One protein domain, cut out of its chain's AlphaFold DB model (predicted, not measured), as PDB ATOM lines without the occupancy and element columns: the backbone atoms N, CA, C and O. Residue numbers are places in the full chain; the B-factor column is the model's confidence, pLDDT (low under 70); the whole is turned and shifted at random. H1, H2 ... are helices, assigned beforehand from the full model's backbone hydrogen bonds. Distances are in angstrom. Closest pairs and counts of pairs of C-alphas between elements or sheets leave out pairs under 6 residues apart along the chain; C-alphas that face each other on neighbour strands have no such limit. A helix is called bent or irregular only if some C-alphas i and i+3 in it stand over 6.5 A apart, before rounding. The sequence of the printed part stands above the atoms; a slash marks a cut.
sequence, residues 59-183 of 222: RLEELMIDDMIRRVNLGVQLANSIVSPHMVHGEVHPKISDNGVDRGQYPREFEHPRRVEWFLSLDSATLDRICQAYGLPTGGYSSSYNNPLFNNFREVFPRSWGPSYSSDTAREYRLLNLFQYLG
ATOM      1  N   ARG A  59      -7.280  39.039 -32.492       75.94
ATOM      2  CA  ARG A  59      -7.874  40.084 -31.650       75.94
ATOM      3  C   ARG A  59      -8.098  41.358 -32.445       75.94
ATOM      4  O   ARG A  59      -9.121  42.007 -32.261       75.94
ATOM      5  N   LEU A  60      -7.162  41.696 -33.322       79.44
ATOM      6  CA  LEU A  60      -7.288  42.831 -34.218       79.44
ATOM      7  C   LEU A  60      -8.462  42.634 -35.183       79.44
ATOM      8  O   LEU A  60      -9.300  43.524 -35.284       79.44
ATOM      9  N   GLU A  61      -8.581  41.460 -35.808       79.81
ATOM     10  CA  GLU A  61      -9.716  41.102 -36.669       79.81
ATOM     11  C   GLU A  61     -11.056  41.227 -35.930       79.81
ATOM     12  O   GLU A  61     -11.997  41.830 -36.444       79.81
ATOM     13  N   GLU A  62     -11.140  40.725 -34.694       82.12
ATOM     14  CA  GLU A  62     -12.351  40.836 -33.876       82.12
ATOM     15  C   GLU A  62     -12.711  42.297 -33.559       82.12
ATOM     16  O   GLU A  62     -13.874  42.689 -33.677       82.12
ATOM     17  N   LEU A  63     -11.717  43.124 -33.223       83.62
ATOM     18  CA  LEU A  63     -11.919  44.555 -32.981       83.62
ATOM     19  C   LEU A  63     -12.355  45.300 -34.250       83.62
ATOM     20  O   LEU A  63     -13.190  46.203 -34.165       83.62
ATOM     21  N   MET A  64     -11.821  44.929 -35.415       86.25
ATOM     22  CA  MET A  64     -12.224  45.503 -36.702       86.25
ATOM     23  C   MET A  64     -13.669  45.132 -37.051       86.25
ATOM     24  O   MET A  64     -14.433  45.999 -37.480       86.25
ATOM     25  N   ILE A  65     -14.072  43.878 -36.811       85.56
ATOM     26  CA  ILE A  65     -15.456  43.424 -37.004       85.56
ATOM     27  C   ILE A  65     -16.402  44.191 -36.076       85.56
ATOM     28  O   ILE A  65     -17.425  44.697 -36.535       85.56
ATOM     29  N   ASP A  66     -16.061  44.341 -34.796       87.62
ATOM     30  CA  ASP A  66     -16.892  45.083 -33.842       87.62
ATOM     31  C   ASP A  66     -17.060  46.554 -34.213       87.62
ATOM     32  O   ASP A  66     -18.157  47.112 -34.095       87.62
ATOM     33  N   ASP A  67     -15.985  47.197 -34.665       86.19
ATOM     34  CA  ASP A  67     -16.041  48.593 -35.079       86.19
ATOM     35  C   ASP A  67     -16.873  48.766 -36.360       86.19
ATOM     36  O   ASP A  67     -17.707  49.672 -36.438       86.19
ATOM     37  N   MET A  68     -16.747  47.843 -37.317       89.44
ATOM     38  CA  MET A  68     -17.607  47.787 -38.502       89.44
ATOM     39  C   MET A  68     -19.084  47.620 -38.114       89.44
ATOM     40  O   MET A  68     -19.915  48.429 -38.540       89.44
ATOM     41  N   ILE A  69     -19.418  46.624 -37.282       90.81
ATOM     42  CA  ILE A  69     -20.790  46.374 -36.802       90.81
ATOM     43  C   ILE A  69     -21.348  47.640 -36.153       90.81
ATOM     44  O   ILE A  69     -22.448  48.081 -36.490       90.81
ATOM     45  N   ARG A  70     -20.577  48.271 -35.258       89.88
ATOM     46  CA  ARG A  70     -20.988  49.490 -34.555       89.88
ATOM     47  C   ARG A  70     -21.303  50.630 -35.522       89.88
ATOM     48  O   ARG A  70     -22.348  51.266 -35.381       89.88
ATOM     49  N   ARG A  71     -20.421  50.902 -36.489       86.00
ATOM     50  CA  ARG A  71     -20.588  52.000 -37.457       86.00
ATOM     51  C   ARG A  71     -21.799  51.777 -38.360       86.00
ATOM     52  O   ARG A  71     -22.615  52.687 -38.515       86.00
ATOM     53  N   VAL A  72     -21.951  50.566 -38.903       90.12
ATOM     54  CA  VAL A  72     -23.091  50.210 -39.762       90.12
ATOM     55  C   VAL A  72     -24.399  50.298 -38.976       90.12
ATOM     56  O   VAL A  72     -25.335  50.974 -39.409       90.12
ATOM     57  N   ASN A  73     -24.452  49.698 -37.785       93.88
ATOM     58  CA  ASN A  73     -25.661  49.690 -36.962       93.88
ATOM     59  C   ASN A  73     -26.063  51.086 -36.487       93.88
ATOM     60  O   ASN A  73     -27.254  51.339 -36.313       93.88
ATOM     61  N   LEU A  74     -25.109  52.003 -36.310       89.50
ATOM     62  CA  LEU A  74     -25.402  53.401 -36.005       89.50
ATOM     63  C   LEU A  74     -26.039  54.128 -37.199       89.50
ATOM     64  O   LEU A  74     -27.015  54.852 -37.015       89.50
ATOM     65  N   GLY A  75     -25.543  53.908 -38.420       88.00
ATOM     66  CA  GLY A  75     -26.176  54.443 -39.632       88.00
ATOM     67  C   GLY A  75     -27.614  53.941 -39.794       88.00
ATOM     68  O   GLY A  75     -28.533  54.730 -40.013       88.00
ATOM     69  N   VAL A  76     -27.819  52.638 -39.584       93.25
ATOM     70  CA  VAL A  76     -29.145  52.002 -39.595       93.25
ATOM     71  C   VAL A  76     -30.048  52.557 -38.494       93.25
ATOM     72  O   VAL A  76     -31.209  52.853 -38.755       93.25
ATOM     73  N   GLN A  77     -29.529  52.753 -37.279       92.62
ATOM     74  CA  GLN A  77     -30.279  53.344 -36.168       92.62
ATOM     75  C   GLN A  77     -30.814  54.732 -36.534       92.62
ATOM     76  O   GLN A  77     -31.975  55.034 -36.262       92.62
ATOM     77  N   LEU A  78     -29.983  55.576 -37.151       87.94
ATOM     78  CA  LEU A  78     -30.398  56.911 -37.581       87.94
ATOM     79  C   LEU A  78     -31.469  56.836 -38.675       87.94
ATOM     80  O   LEU A  78     -32.482  57.526 -38.569       87.94
ATOM     81  N   ALA A  79     -31.295  55.966 -39.672       89.31
ATOM     82  CA  ALA A  79     -32.284  55.766 -40.731       89.31
ATOM     83  C   ALA A  79     -33.622  55.231 -40.190       89.31
ATOM     84  O   ALA A  79     -34.683  55.723 -40.557       89.31
ATOM     85  N   ASN A  80     -33.596  54.278 -39.262       94.00
ATOM     86  CA  ASN A  80     -34.815  53.721 -38.681       94.00
ATOM     87  C   ASN A  80     -35.497  54.688 -37.705       94.00
ATOM     88  O   ASN A  80     -36.709  54.604 -37.529       94.00
ATOM     89  N   SER A  81     -34.769  55.648 -37.123       90.88
ATOM     90  CA  SER A  81     -35.337  56.614 -36.168       90.88
ATOM     91  C   SER A  81     -36.400  57.547 -36.756       90.88
ATOM     92  O   SER A  81     -37.214  58.091 -36.010       90.88
ATOM     93  N   ILE A  82     -36.426  57.720 -38.081       90.00
ATOM     94  CA  ILE A  82     -37.476  58.484 -38.773       90.00
ATOM     95  C   ILE A  82     -38.692  57.624 -39.133       90.00
ATOM     96  O   ILE A  82     -39.751  58.165 -39.454       90.00
ATOM     97  N   VAL A  83     -38.557  56.297 -39.072       89.19
ATOM     98  CA  VAL A  83     -39.636  55.356 -39.358       89.19
ATOM     99  C   VAL A  83     -40.473  55.194 -38.101       89.19
ATOM    100  O   VAL A  83     -39.973  54.852 -37.031       89.19
ATOM    101  N   SER A  84     -41.774  55.420 -38.244       86.75
ATOM    102  CA  SER A  84     -42.761  55.076 -37.229       86.75
ATOM    103  C   SER A  84     -43.520  53.827 -37.673       86.75
ATOM    104  O   SER A  84     -43.780  53.666 -38.866       86.75
ATOM    105  N   PRO A  85     -43.970  52.968 -36.753       82.62
ATOM    106  CA  PRO A  85     -44.771  51.804 -37.112       82.62
ATOM    107  C   PRO A  85     -46.130  52.125 -37.765       82.62
ATOM    108  O   PRO A  85     -46.779  51.240 -38.318       82.62
ATOM    109  N   HIS A  86     -46.582  53.383 -37.734       81.44
ATOM    110  CA  HIS A  86     -47.753  53.830 -38.501       81.44
ATOM    111  C   HIS A  86     -47.443  54.057 -39.986       81.44
ATOM    112  O   HIS A  86     -48.352  54.089 -40.813       81.44
ATOM    113  N   MET A  87     -46.167  54.202 -40.347       86.44
ATOM    114  CA  MET A  87     -45.717  54.308 -41.731       86.44
ATOM    115  C   MET A  87     -45.682  52.909 -42.344       86.44
ATOM    116  O   MET A  87     -44.620  52.324 -42.509       86.44
ATOM    117  N   VAL A  88     -46.852  52.361 -42.675       84.81
ATOM    118  CA  VAL A  88     -47.028  50.990 -43.198       84.81
ATOM    119  C   VAL A  88     -46.109  50.694 -44.399       84.81
ATOM    120  O   VAL A  88     -45.578  49.591 -44.522       84.81
ATOM    121  N   HIS A  89     -45.846  51.705 -45.233       88.44
ATOM    122  CA  HIS A  89     -44.936  51.624 -46.382       88.44
ATOM    123  C   HIS A  89     -43.508  52.123 -46.106       88.44
ATOM    124  O   HIS A  89     -42.679  52.102 -47.011       88.44
ATOM    125  N   GLY A  90     -43.217  52.586 -44.888       90.62
ATOM    126  CA  GLY A  90     -41.874  52.968 -44.464       90.62
ATOM    127  C   GLY A  90     -40.965  51.745 -44.391       90.62
ATOM    128  O   GLY A  90     -41.396  50.678 -43.953       90.62
ATOM    129  N   GLU A  91     -39.724  51.893 -44.843       95.31
ATOM    130  CA  GLU A  91     -38.750  50.804 -44.891       95.31
ATOM    131  C   GLU A  91     -37.875  50.808 -43.642       95.31
ATOM    132  O   GLU A  91     -37.220  51.793 -43.319       95.31
ATOM    133  N   VAL A  92     -37.868  49.680 -42.939       96.12
ATOM    134  CA  VAL A  92     -36.986  49.416 -41.809       96.12
ATOM    135  C   VAL A  92     -35.757  48.689 -42.335       96.12
ATOM    136  O   VAL A  92     -35.864  47.640 -42.977       96.12
ATOM    137  N   HIS A  93     -34.586  49.240 -42.048       96.38
ATOM    138  CA  HIS A  93     -33.297  48.689 -42.437       96.38
ATOM    139  C   HIS A  93     -32.797  47.677 -41.392       96.38
ATOM    140  O   HIS A  93     -32.932  47.928 -40.189       96.38
ATOM    141  N   PRO A  94     -32.209  46.545 -41.817       96.56
ATOM    142  CA  PRO A  94     -31.673  45.554 -40.899       96.56
ATOM    143  C   PRO A  94     -30.352  46.000 -40.282       96.56
ATOM    144  O   PRO A  94     -29.548  46.693 -40.906       96.56
ATOM    145  N   LYS A  95     -30.119  45.561 -39.046       94.62
ATOM    146  CA  LYS A  95     -28.828  45.679 -38.364       94.62
ATOM    147  C   LYS A  95     -28.020  44.403 -38.542       94.62
ATOM    148  O   LYS A  95     -28.599  43.321 -38.658       94.62
ATOM    149  N   ILE A  96     -26.700  44.537 -38.519       93.19
ATOM    150  CA  ILE A  96     -25.789  43.402 -38.400       93.19
ATOM    151  C   ILE A  96     -25.901  42.868 -36.971       93.19
ATOM    152  O   ILE A  96     -25.872  43.661 -36.025       93.19
ATOM    153  N   SER A  97     -26.042  41.552 -36.813       90.62
ATOM    154  CA  SER A  97     -26.097  40.939 -35.491       90.62
ATOM    155  C   SER A  97     -24.776  41.147 -34.751       90.62
ATOM    156  O   SER A  97     -23.686  40.919 -35.285       90.62
ATOM    157  N   ASP A  98     -24.880  41.614 -33.514       84.94
ATOM    158  CA  ASP A  98     -23.770  41.844 -32.596       84.94
ATOM    159  C   ASP A  98     -23.500  40.638 -31.686       84.94
ATOM    160  O   ASP A  98     -22.537  40.647 -30.916       84.94
ATOM    161  N   ASN A  99     -24.320  39.586 -31.771       79.44
ATOM    162  CA  ASN A  99     -24.287  38.466 -30.845       79.44
ATOM    163  C   ASN A  99     -24.532  37.103 -31.517       79.44
ATOM    164  O   ASN A  99     -24.923  36.992 -32.674       79.44
ATOM    165  N   GLY A 100     -24.255  36.040 -30.757       75.56
ATOM    166  CA  GLY A 100     -24.573  34.670 -31.150       75.56
ATOM    167  C   GLY A 100     -23.708  34.097 -32.276       75.56
ATOM    168  O   GLY A 100     -22.588  34.540 -32.529       75.56
ATOM    169  N   VAL A 101     -24.240  33.048 -32.909       76.88
ATOM    170  CA  VAL A 101     -23.601  32.323 -34.023       76.88
ATOM    171  C   VAL A 101     -23.578  33.171 -35.299       76.88
ATOM    172  O   VAL A 101     -22.665  33.031 -36.107       76.88
ATOM    173  N   ASP A 102     -24.528  34.098 -35.426       78.88
ATOM    174  CA  ASP A 102     -24.716  34.942 -36.608       78.88
ATOM    175  C   ASP A 102     -24.018  36.312 -36.481       78.88
ATOM    176  O   ASP A 102     -24.287  37.231 -37.258       78.88
ATOM    177  N   ARG A 103     -23.108  36.476 -35.505       85.25
ATOM    178  CA  ARG A 103     -22.365  37.729 -35.291       85.25
ATOM    179  C   ARG A 103     -21.661  38.171 -36.575       85.25
ATOM    180  O   ARG A 103     -20.951  37.396 -37.215       85.25
ATOM    181  N   GLY A 104     -21.817  39.446 -36.918       86.69
ATOM    182  CA  GLY A 104     -21.246  40.024 -38.135       86.69
ATOM    183  C   GLY A 104     -22.080  39.783 -39.396       86.69
ATOM    184  O   GLY A 104     -21.690  40.255 -40.462       86.69
ATOM    185  N   GLN A 105     -23.231  39.114 -39.293       89.75
ATOM    186  CA  GLN A 105     -24.142  38.869 -40.411       89.75
ATOM    187  C   GLN A 105     -25.521  39.489 -40.167       89.75
ATOM    188  O   GLN A 105     -25.913  39.786 -39.037       89.75
ATOM    189  N   TYR A 106     -26.265  39.706 -41.249       92.94
ATOM    190  CA  TYR A 106     -27.686  40.026 -41.157       92.94
ATOM    191  C   TYR A 106     -28.494  38.741 -40.921       92.94
ATOM    192  O   TYR A 106     -28.125  37.694 -41.458       92.94
ATOM    193  N   PRO A 107     -29.618  38.794 -40.184       92.25
ATOM    194  CA  PRO A 107     -30.523  37.654 -40.093       92.25
ATOM    195  C   PRO A 107     -31.008  37.241 -41.483       92.25
ATOM    196  O   PRO A 107     -31.433  38.086 -42.271       92.25
ATOM    197  N   ARG A 108     -31.007  35.940 -41.775       91.12
ATOM    198  CA  ARG A 108     -31.326  35.410 -43.112       91.12
ATOM    199  C   ARG A 108     -32.711  35.828 -43.609       91.12
ATOM    200  O   ARG A 108     -32.904  36.102 -44.790       91.12
ATOM    201  N   GLU A 109     -33.692  35.882 -42.717       92.12
ATOM    202  CA  GLU A 109     -35.058  36.293 -43.044       92.12
ATOM    203  C   GLU A 109     -35.209  37.815 -43.198       92.12
ATOM    204  O   GLU A 109     -36.199  38.281 -43.769       92.12
ATOM    205  N   PHE A 110     -34.225  38.590 -42.735       95.00
ATOM    206  CA  PHE A 110     -34.229  40.049 -42.734       95.00
ATOM    207  C   PHE A 110     -32.879  40.627 -43.196       95.00
ATOM    208  O   PHE A 110     -32.278  41.471 -42.544       95.00
ATOM    209  N   GLU A 111     -32.401  40.169 -44.354       94.19
ATOM    210  CA  GLU A 111     -31.133  40.624 -44.951       94.19
ATOM    211  C   GLU A 111     -31.263  41.961 -45.703       94.19
ATOM    212  O   GLU A 111     -30.291  42.681 -45.929       94.19
ATOM    213  N   HIS A 112     -32.480  42.317 -46.106       95.19
ATOM    214  CA  HIS A 112     -32.762  43.517 -46.890       95.19
ATOM    215  C   HIS A 112     -33.764  44.409 -46.166       95.19
ATOM    216  O   HIS A 112     -34.564  43.890 -45.383       95.19
ATOM    217  N   PRO A 113     -33.778  45.724 -46.448       96.75
ATOM    218  CA  PRO A 113     -34.811  46.610 -45.938       96.75
ATOM    219  C   PRO A 113     -36.209  46.063 -46.235       96.75
ATOM    220  O   PRO A 113     -36.494  45.575 -47.333       96.75
ATOM    221  N   ARG A 114     -37.081  46.109 -45.229       96.50
ATOM    222  CA  ARG A 114     -38.459  45.619 -45.323       96.50
ATOM    223  C   ARG A 114     -39.413  46.697 -44.872       96.50
ATOM    224  O   ARG A 114     -39.153  47.423 -43.921       96.50
ATOM    225  N   ARG A 115     -40.556  46.764 -45.541       94.25
ATOM    226  CA  ARG A 115     -41.628  47.667 -45.142       94.25
ATOM    227  C   ARG A 115     -42.207  47.261 -43.800       94.25
ATOM    228  O   ARG A 115     -42.257  46.069 -43.498       94.25
ATOM    229  N   VAL A 116     -42.723  48.225 -43.046       90.50
ATOM    230  CA  VAL A 116     -43.428  47.949 -41.787       90.50
ATOM    231  C   VAL A 116     -44.521  46.896 -41.994       90.50
ATOM    232  O   VAL A 116     -44.574  45.949 -41.216       90.50
ATOM    233  N   GLU A 117     -45.305  46.979 -43.079       89.25
ATOM    234  CA  GLU A 117     -46.365  46.009 -43.419       89.25
ATOM    235  C   GLU A 117     -45.898  44.550 -43.457       89.25
ATOM    236  O   GLU A 117     -46.626  43.649 -43.040       89.25
ATOM    237  N   TRP A 118     -44.658  44.311 -43.889       92.00
ATOM    238  CA  TRP A 118     -44.094  42.969 -43.952       92.00
ATOM    239  C   TRP A 118     -43.980  42.359 -42.553       92.00
ATOM    240  O   TRP A 118     -44.444  41.238 -42.344       92.00
ATOM    241  N   PHE A 119     -43.490  43.123 -41.571       90.88
ATOM    242  CA  PHE A 119     -43.418  42.682 -40.173       90.88
ATOM    243  C   PHE A 119     -44.801  42.360 -39.597       90.88
ATOM    244  O   PHE A 119     -44.936  41.482 -38.747       90.88
ATOM    245  N   LEU A 120     -45.845  43.030 -40.088       85.31
ATOM    246  CA  LEU A 120     -47.225  42.801 -39.647       85.31
ATOM    247  C   LEU A 120     -47.803  41.517 -40.212       85.31
ATOM    248  O   LEU A 120     -48.652  40.907 -39.566       85.31
ATOM    249  N   SER A 121     -47.337  41.117 -41.389       87.19
ATOM    250  CA  SER A 121     -47.720  39.871 -42.047       87.19
ATOM    251  C   SER A 121     -46.868  38.669 -41.632       87.19
ATOM    252  O   SER A 121     -47.222  37.543 -41.970       87.19
ATOM    253  N   LEU A 122     -45.768  38.886 -40.897       89.19
ATOM    254  CA  LEU A 122     -44.893  37.805 -40.450       89.19
ATOM    255  C   LEU A 122     -45.637  36.803 -39.569       89.19
ATOM    256  O   LEU A 122     -46.310  37.173 -38.594       89.19
ATOM    257  N   ASP A 123     -45.420  35.529 -39.880       90.06
ATOM    258  CA  ASP A 123     -45.766  34.418 -39.016       90.06
ATOM    259  C   ASP A 123     -44.929  34.465 -37.731       90.06
ATOM    260  O   ASP A 123     -43.775  34.905 -37.710       90.06
ATOM    261  N   SER A 124     -45.518  33.988 -36.633       87.88
ATOM    262  CA  SER A 124     -44.869  34.032 -35.321       87.88
ATOM    263  C   SER A 124     -43.537  33.280 -35.292       87.88
ATOM    264  O   SER A 124     -42.651  33.690 -34.553       87.88
ATOM    265  N   ALA A 125     -43.371  32.220 -36.095       91.12
ATOM    266  CA  ALA A 125     -42.132  31.446 -36.131       91.12
ATOM    267  C   ALA A 125     -40.994  32.215 -36.818       91.12
ATOM    268  O   ALA A 125     -39.871  32.205 -36.321       91.12
ATOM    269  N   THR A 126     -41.262  32.905 -37.929       93.00
ATOM    270  CA  THR A 126     -40.259  33.770 -38.573       93.00
ATOM    271  C   THR A 126     -39.881  34.954 -37.699       93.00
ATOM    272  O   THR A 126     -38.696  35.251 -37.563       93.00
ATOM    273  N   LEU A 127     -40.859  35.600 -37.055       92.25
ATOM    274  CA  LEU A 127     -40.566  36.669 -36.102       92.25
ATOM    275  C   LEU A 127     -39.674  36.166 -34.957       92.25
ATOM    276  O   LEU A 127     -38.728  36.849 -34.577       92.25
ATOM    277  N   ASP A 128     -39.952  34.968 -34.439       90.81
ATOM    278  CA  ASP A 128     -39.147  34.360 -33.382       90.81
ATOM    279  C   ASP A 128     -37.706  34.101 -33.836       90.81
ATOM    280  O   ASP A 128     -36.776  34.474 -33.127       90.81
ATOM    281  N   ARG A 129     -37.500  33.566 -35.048       92.12
ATOM    282  CA  ARG A 129     -36.154  33.366 -35.619       92.12
ATOM    283  C   ARG A 129     -35.380  34.676 -35.770       92.12
ATOM    284  O   ARG A 129     -34.212  34.726 -35.401       92.12
ATOM    285  N   ILE A 130     -36.030  35.751 -36.225       93.31
ATOM    286  CA  ILE A 130     -35.400  37.080 -36.316       93.31
ATOM    287  C   ILE A 130     -35.015  37.591 -34.920       93.31
ATOM    288  O   ILE A 130     -33.911  38.096 -34.730       93.31
ATOM    289  N   CYS A 131     -35.898  37.448 -33.926       91.88
ATOM    290  CA  CYS A 131     -35.582  37.822 -32.548       91.88
ATOM    291  C   CYS A 131     -34.406  37.008 -31.987       91.88
ATOM    292  O   CYS A 131     -33.527  37.593 -31.360       91.88
ATOM    293  N   GLN A 132     -34.354  35.698 -32.244       90.69
ATOM    294  CA  GLN A 132     -33.250  34.828 -31.822       90.69
ATOM    295  C   GLN A 132     -31.921  35.219 -32.476       90.69
ATOM    296  O   GLN A 132     -30.912  35.277 -31.776       90.69
ATOM    297  N   ALA A 133     -31.922  35.548 -33.773       91.00
ATOM    298  CA  ALA A 133     -30.727  35.993 -34.498       91.00
ATOM    299  C   ALA A 133     -30.124  37.287 -33.920       91.00
ATOM    300  O   ALA A 133     -28.917  37.499 -34.003       91.00
ATOM    301  N   TYR A 134     -30.957  38.136 -33.307       91.12
ATOM    302  CA  TYR A 134     -30.537  39.342 -32.586       91.12
ATOM    303  C   TYR A 134     -30.374  39.140 -31.070       91.12
ATOM    304  O   TYR A 134     -30.130  40.109 -30.348       91.12
ATOM    305  N   GLY A 135     -30.547  37.922 -30.549       88.19
ATOM    306  CA  GLY A 135     -30.477  37.645 -29.111       88.19
ATOM    307  C   GLY A 135     -31.556  38.357 -28.282       88.19
ATOM    308  O   GLY A 135     -31.365  38.605 -27.091       88.19
ATOM    309  N   LEU A 136     -32.685  38.719 -28.897       88.38
ATOM    310  CA  LEU A 136     -33.786  39.412 -28.233       88.38
ATOM    311  C   LEU A 136     -34.647  38.435 -27.420       88.38
ATOM    312  O   LEU A 136     -34.837  37.289 -27.832       88.38
ATOM    313  N   PRO A 137     -35.241  38.877 -26.295       82.88
ATOM    314  CA  PRO A 137     -36.138  38.038 -25.512       82.88
ATOM    315  C   PRO A 137     -37.340  37.561 -26.338       82.88
ATOM    316  O   PRO A 137     -38.162  38.360 -26.789       82.88
ATOM    317  N   THR A 138     -37.451  36.242 -26.491       74.12
ATOM    318  CA  THR A 138     -38.567  35.554 -27.160       74.12
ATOM    319  C   THR A 138     -39.637  35.061 -26.183       74.12
ATOM    320  O   THR A 138     -40.783  34.823 -26.579       74.12
ATOM    321  N   GLY A 139     -39.261  34.928 -24.904       64.19
ATOM    322  CA  GLY A 139     -40.106  34.498 -23.793       64.19
ATOM    323  C   GLY A 139     -41.147  35.545 -23.390       64.19
ATOM    324  O   GLY A 139     -40.895  36.747 -23.442       64.19
ATOM    325  N   GLY A 140     -42.332  35.053 -23.022       59.75
ATOM    326  CA  GLY A 140     -43.585  35.803 -22.972       59.75
ATOM    327  C   GLY A 140     -43.593  37.069 -22.115       59.75
ATOM    328  O   GLY A 140     -42.967  37.158 -21.061       59.75
ATOM    329  N   TYR A 141     -44.401  38.027 -22.569       60.03
ATOM    330  CA  TYR A 141     -44.865  39.160 -21.781       60.03
ATOM    331  C   TYR A 141     -45.473  38.646 -20.472       60.03
ATOM    332  O   TYR A 141     -46.538  38.025 -20.466       60.03
ATOM    333  N   SER A 142     -44.795  38.880 -19.349       58.66
ATOM    334  CA  SER A 142     -45.435  38.711 -18.050       58.66
ATOM    335  C   SER A 142     -46.496  39.797 -17.940       58.66
ATOM    336  O   SER A 142     -46.159  40.977 -17.966       58.66
ATOM    337  N   SER A 143     -47.770  39.418 -17.807       55.50
ATOM    338  CA  SER A 143     -48.879  40.370 -17.641       55.50
ATOM    339  C   SER A 143     -48.698  41.307 -16.437       55.50
ATOM    340  O   SER A 143     -49.390  42.318 -16.338       55.50
ATOM    341  N   SER A 144     -47.774  40.980 -15.530       54.84
ATOM    342  CA  SER A 144     -47.363  41.797 -14.387       54.84
ATOM    343  C   SER A 144     -46.401  42.935 -14.763       54.84
ATOM    344  O   SER A 144     -46.187  43.845 -13.963       54.84
ATOM    345  N   TYR A 145     -45.799  42.898 -15.956       58.00
ATOM    346  CA  TYR A 145     -44.846  43.891 -16.449       58.00
ATOM    347  C   TYR A 145     -45.589  44.977 -17.230       58.00
ATOM    348  O   TYR A 145     -45.692  44.944 -18.453       58.00
ATOM    349  N   ASN A 146     -46.147  45.939 -16.498       62.78
ATOM    350  CA  ASN A 146     -46.901  47.042 -17.080       62.78
ATOM    351  C   ASN A 146     -45.938  48.023 -17.772       62.78
ATOM    352  O   ASN A 146     -45.434  48.960 -17.151       62.78
ATOM    353  N   ASN A 147     -45.617  47.769 -19.042       70.44
ATOM    354  CA  ASN A 147     -44.770  48.655 -19.832       70.44
ATOM    355  C   ASN A 147     -45.659  49.693 -20.547       70.44
ATOM    356  O   ASN A 147     -46.390  49.319 -21.466       70.44
ATOM    357  N   PRO A 148     -45.599  50.987 -20.179       72.94
ATOM    358  CA  PRO A 148     -46.439  52.017 -20.794       72.94
ATOM    359  C   PRO A 148     -46.208  52.135 -22.307       72.94
ATOM    360  O   PRO A 148     -47.162  52.356 -23.045       72.94
ATOM    361  N   LEU A 149     -44.985  51.879 -22.790       73.19
ATOM    362  CA  LEU A 149     -44.698  51.842 -24.229       73.19
ATOM    363  C   LEU A 149     -45.413  50.683 -24.924       73.19
ATOM    364  O   LEU A 149     -45.848  50.829 -26.058       73.19
ATOM    365  N   PHE A 150     -45.552  49.539 -24.250       75.75
ATOM    366  CA  PHE A 150     -46.270  48.391 -24.797       75.75
ATOM    367  C   PHE A 150     -47.781  48.622 -24.828       75.75
ATOM    368  O   PHE A 150     -48.429  48.252 -25.803       75.75
ATOM    369  N   ASN A 151     -48.339  49.295 -23.821       75.25
ATOM    370  CA  ASN A 151     -49.752  49.679 -23.834       75.25
ATOM    371  C   ASN A 151     -50.039  50.688 -24.952       75.25
ATOM    372  O   ASN A 151     -50.968  50.483 -25.727       75.25
ATOM    373  N   ASN A 152     -49.191  51.706 -25.119       73.94
ATOM    374  CA  ASN A 152     -49.322  52.670 -26.216       73.94
ATOM    375  C   ASN A 152     -49.143  51.986 -27.581       73.94
ATOM    376  O   ASN A 152     -49.910  52.242 -28.511       73.94
ATOM    377  N   PHE A 153     -48.198  51.046 -27.683       75.94
ATOM    378  CA  PHE A 153     -48.049  50.183 -28.852       75.94
ATOM    379  C   PHE A 153     -49.344  49.406 -29.139       75.94
ATOM    380  O   PHE A 153     -49.852  49.430 -30.252       75.94
ATOM    381  N   ARG A 154     -49.963  48.785 -28.134       74.00
ATOM    382  CA  ARG A 154     -51.233  48.059 -28.301       74.00
ATOM    383  C   ARG A 154     -52.437  48.938 -28.604       74.00
ATOM    384  O   ARG A 154     -53.359  48.472 -29.259       74.00
ATOM    385  N   GLU A 155     -52.493  50.166 -28.111       71.06
ATOM    386  CA  GLU A 155     -53.675  51.018 -28.283       71.06
ATOM    387  C   GLU A 155     -53.682  51.751 -29.626       71.06
ATOM    388  O   GLU A 155     -54.730  51.879 -30.269       71.06
ATOM    389  N   VAL A 156     -52.517  52.230 -30.067       65.38
ATOM    390  CA  VAL A 156     -52.417  53.074 -31.263       65.38
ATOM    391  C   VAL A 156     -52.302  52.223 -32.536       65.38
ATOM    392  O   VAL A 156     -52.792  52.615 -33.595       65.38
ATOM    393  N   PHE A 157     -51.713  51.029 -32.452       67.38
ATOM    394  CA  PHE A 157     -51.274  50.276 -33.627       67.38
ATOM    395  C   PHE A 157     -52.355  49.425 -34.311       67.38
ATOM    396  O   PHE A 157     -52.394  49.426 -35.545       67.38
ATOM    397  N   PRO A 158     -53.288  48.763 -33.595       63.62
ATOM    398  CA  PRO A 158     -54.366  48.007 -34.235       63.62
ATOM    399  C   PRO A 158     -55.265  48.889 -35.109       63.62
ATOM    400  O   PRO A 158     -55.840  48.412 -36.085       63.62
ATOM    401  N   ARG A 159     -55.352  50.195 -34.808       63.19
ATOM    402  CA  ARG A 159     -56.115  51.163 -35.611       63.19
ATOM    403  C   ARG A 159     -55.489  51.418 -36.984       63.19
ATOM    404  O   ARG A 159     -56.221  51.677 -37.932       63.19
ATOM    405  N   SER A 160     -54.161  51.346 -37.099       60.66
ATOM    406  CA  SER A 160     -53.433  51.612 -38.349       60.66
ATOM    407  C   SER A 160     -53.231  50.380 -39.235       60.66
ATOM    408  O   SER A 160     -52.900  50.532 -40.407       60.66
ATOM    409  N   TRP A 161     -53.388  49.168 -38.696       67.50
ATOM    410  CA  TRP A 161     -52.923  47.929 -39.343       67.50
ATOM    411  C   TRP A 161     -54.040  47.025 -39.886       67.50
ATOM    412  O   TRP A 161     -53.763  46.032 -40.558       67.50
ATOM    413  N   GLY A 162     -55.303  47.407 -39.671       61.62
ATOM    414  CA  GLY A 162     -56.458  46.759 -40.290       61.62
ATOM    415  C   GLY A 162     -56.693  45.304 -39.839       61.62
ATOM    416  O   GLY A 162     -56.086  44.829 -38.879       61.62
ATOM    417  N   PRO A 163     -57.598  44.571 -40.514       59.97
ATOM    418  CA  PRO A 163     -58.060  43.241 -40.096       59.97
ATOM    419  C   PRO A 163     -57.019  42.114 -40.222       59.97
ATOM    420  O   PRO A 163     -57.267  41.011 -39.746       59.97
ATOM    421  N   SER A 164     -55.858  42.361 -40.838       56.41
ATOM    422  CA  SER A 164     -54.767  41.378 -40.967       56.41
ATOM    423  C   SER A 164     -53.920  41.228 -39.694       56.41
ATOM    424  O   SER A 164     -53.011  40.402 -39.649       56.41
ATOM    425  N   TYR A 165     -54.196  42.023 -38.659       62.34
ATOM    426  CA  TYR A 165     -53.457  42.010 -37.403       62.34
ATOM    427  C   TYR A 165     -53.939  40.903 -36.450       62.34
ATOM    428  O   TYR A 165     -55.089  40.890 -36.018       62.34
ATOM    429  N   SER A 166     -53.033  39.993 -36.083       63.69
ATOM    430  CA  SER A 166     -53.262  39.007 -35.019       63.69
ATOM    431  C   SER A 166     -53.013  39.634 -33.643       63.69
ATOM    432  O   SER A 166     -51.914  40.136 -33.400       63.69
ATOM    433  N   SER A 167     -54.005  39.566 -32.746       66.81
ATOM    434  CA  SER A 167     -53.993  40.160 -31.395       66.81
ATOM    435  C   SER A 167     -53.195  39.358 -30.352       66.81
ATOM    436  O   SER A 167     -53.554  39.331 -29.171       66.81
ATOM    437  N   ASP A 168     -52.172  38.622 -30.786       80.62
ATOM    438  CA  ASP A 168     -51.327  37.815 -29.905       80.62
ATOM    439  C   ASP A 168     -50.329  38.714 -29.159       80.62
ATOM    440  O   ASP A 168     -49.321  39.151 -29.716       80.62
ATOM    441  N   THR A 169     -50.583  38.943 -27.870       79.19
ATOM    442  CA  THR A 169     -49.751  39.770 -26.984       79.19
ATOM    443  C   THR A 169     -48.273  39.362 -26.994       79.19
ATOM    444  O   THR A 169     -47.394  40.220 -26.919       79.19
ATOM    445  N   ALA A 170     -47.957  38.066 -27.112       81.81
ATOM    446  CA  ALA A 170     -46.568  37.609 -27.149       81.81
ATOM    447  C   ALA A 170     -45.878  38.019 -28.458       81.81
ATOM    448  O   ALA A 170     -44.713  38.426 -28.463       81.81
ATOM    449  N   ARG A 171     -46.607  37.950 -29.574       85.56
ATOM    450  CA  ARG A 171     -46.143  38.428 -30.879       85.56
ATOM    451  C   ARG A 171     -45.951  39.942 -30.883       85.56
ATOM    452  O   ARG A 171     -44.928  40.418 -31.366       85.56
ATOM    453  N   GLU A 172     -46.896  40.687 -30.324       84.38
ATOM    454  CA  GLU A 172     -46.813  42.144 -30.201       84.38
ATOM    455  C   GLU A 172     -45.588  42.569 -29.388       84.38
ATOM    456  O   GLU A 172     -44.877  43.494 -29.775       84.38
ATOM    457  N   TYR A 173     -45.302  41.863 -28.292       85.25
ATOM    458  CA  TYR A 173     -44.141  42.142 -27.452       85.25
ATOM    459  C   TYR A 173     -42.821  41.892 -28.192       85.25
ATOM    460  O   TYR A 173     -41.903  42.710 -28.126       85.25
ATOM    461  N   ARG A 174     -42.739  40.801 -28.966       88.25
ATOM    462  CA  ARG A 174     -41.586  40.527 -29.841       88.25
ATOM    463  C   ARG A 174     -41.404  41.605 -30.909       88.25
ATOM    464  O   ARG A 174     -40.285  42.067 -31.109       88.25
ATOM    465  N   LEU A 175     -42.491  42.047 -31.550       89.88
ATOM    466  CA  LEU A 175     -42.447  43.146 -32.521       89.88
ATOM    467  C   LEU A 175     -41.964  44.448 -31.882       89.88
ATOM    468  O   LEU A 175     -41.127  45.132 -32.466       89.88
ATOM    469  N   LEU A 176     -42.447  44.773 -30.681       87.88
ATOM    470  CA  LEU A 176     -41.989  45.944 -29.940       87.88
ATOM    471  C   LEU A 176     -40.483  45.871 -29.664       87.88
ATOM    472  O   LEU A 176     -39.770  46.824 -29.972       87.88
ATOM    473  N   ASN A 177     -39.995  44.750 -29.127       88.56
ATOM    474  CA  ASN A 177     -38.568  44.563 -28.844       88.56
ATOM    475  C   ASN A 177     -37.723  44.675 -30.114       88.56
ATOM    476  O   ASN A 177     -36.681  45.327 -30.103       88.56
ATOM    477  N   LEU A 178     -38.188  44.080 -31.216       91.94
ATOM    478  CA  LEU A 178     -37.510  44.154 -32.504       91.94
ATOM    479  C   LEU A 178     -37.447  45.595 -33.020       91.94
ATOM    480  O   LEU A 178     -36.377  46.068 -33.387       91.94
ATOM    481  N   PHE A 179     -38.564  46.322 -33.014       91.94
ATOM    482  CA  PHE A 179     -38.600  47.715 -33.455       91.94
ATOM    483  C   PHE A 179     -37.751  48.631 -32.578       91.94
ATOM    484  O   PHE A 179     -37.013  49.459 -33.112       91.94
ATOM    485  N   GLN A 180     -37.772  48.441 -31.260       89.06
ATOM    486  CA  GLN A 180     -36.884  49.166 -30.352       89.06
ATOM    487  C   GLN A 180     -35.412  48.872 -30.649       89.06
ATOM    488  O   GLN A 180     -34.621  49.806 -30.768       89.06
ATOM    489  N   TYR A 181     -35.051  47.597 -30.830       91.38
ATOM    490  CA  TYR A 181     -33.685  47.202 -31.170       91.38
ATOM    491  C   TYR A 181     -33.234  47.795 -32.506       91.38
ATOM    492  O   TYR A 181     -32.124  48.312 -32.606       91.38
ATOM    493  N   LEU A 182     -34.089  47.769 -33.530       93.25
ATOM    494  CA  LEU A 182     -33.789  48.328 -34.849       93.25
ATOM    495  C   LEU A 182     -33.748  49.860 -34.853       93.25
ATOM    496  O   LEU A 182     -33.189  50.438 -35.782       93.25
ATOM    497  N   GLY A 183     -34.280  50.509 -33.818       89.00
ATOM    498  CA  GLY A 183     -34.298  51.961 -33.687       89.00
ATOM    499  C   GLY A 183     -35.508  52.642 -34.303       89.00
ATOM    500  O   GLY A 183     -35.471  53.847 -34.517       89.00
TER     501      GLY A 183
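Overview. This is residues 59 to 183 of the 222 residues of an uncharacterized protein of Cadophora sp. DSE1049 (UniProt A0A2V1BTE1). Long helix H1 forms one end of an elongated domain, its last turn reaching a body of crossed helices with H5 in the middle and H3 and H4 packed on it. Residues 81 to 115 fold back beside H1. The printed part has 125 residues, with five named helices, H1 to H5 in order along the chain, and no named strand; its class is all helix, with 69 of the 125 residues in the helices, and it is compact, with a radius of gyration of the C-alphas of 15.1 A and spans of 49 by 31 by 25 A.

Along the chain. H1, residues 59 to 80, spans 31.0 A from C-alpha 59 at (-7.874, 40.084, -31.650). H2 is residues 116 to 121, 9.2 A; H3 is residues 124 to 133, 14.3 A; H4 is residues 148 to 164, 24.3 A, and irregular, C-alphas 160 and 163 being 9.7 A apart; H5 is residues 169 to 182, 19.7 A, with C-alpha 182 at (-33.789, 48.328, -34.849).

Arrangement. H1 only just touches H5, with 3 pairs of C-alphas within 8 A, closest Gln 77 and Leu 182, 6.3 A. H5, the hub, touches H3, closest C-alphas Ser 124 and Arg 171, 6.4 A, and H4, Phe 150 and Tyr 173, 7.1 A, about perpendicular at 74 degrees. H2 touches H4, closest C-alphas Ser 121 and Ser 164, 7.3 A. Every O i to N i+4 pair is within hydrogen-bond range but in H4, 7 of 13.

Size, cuts and confidence. The printed part has no cut. Links H1 to H2 and H3 to H4 are long. Residues 139 to 146 and 156 to 167 are under pLDDT 70.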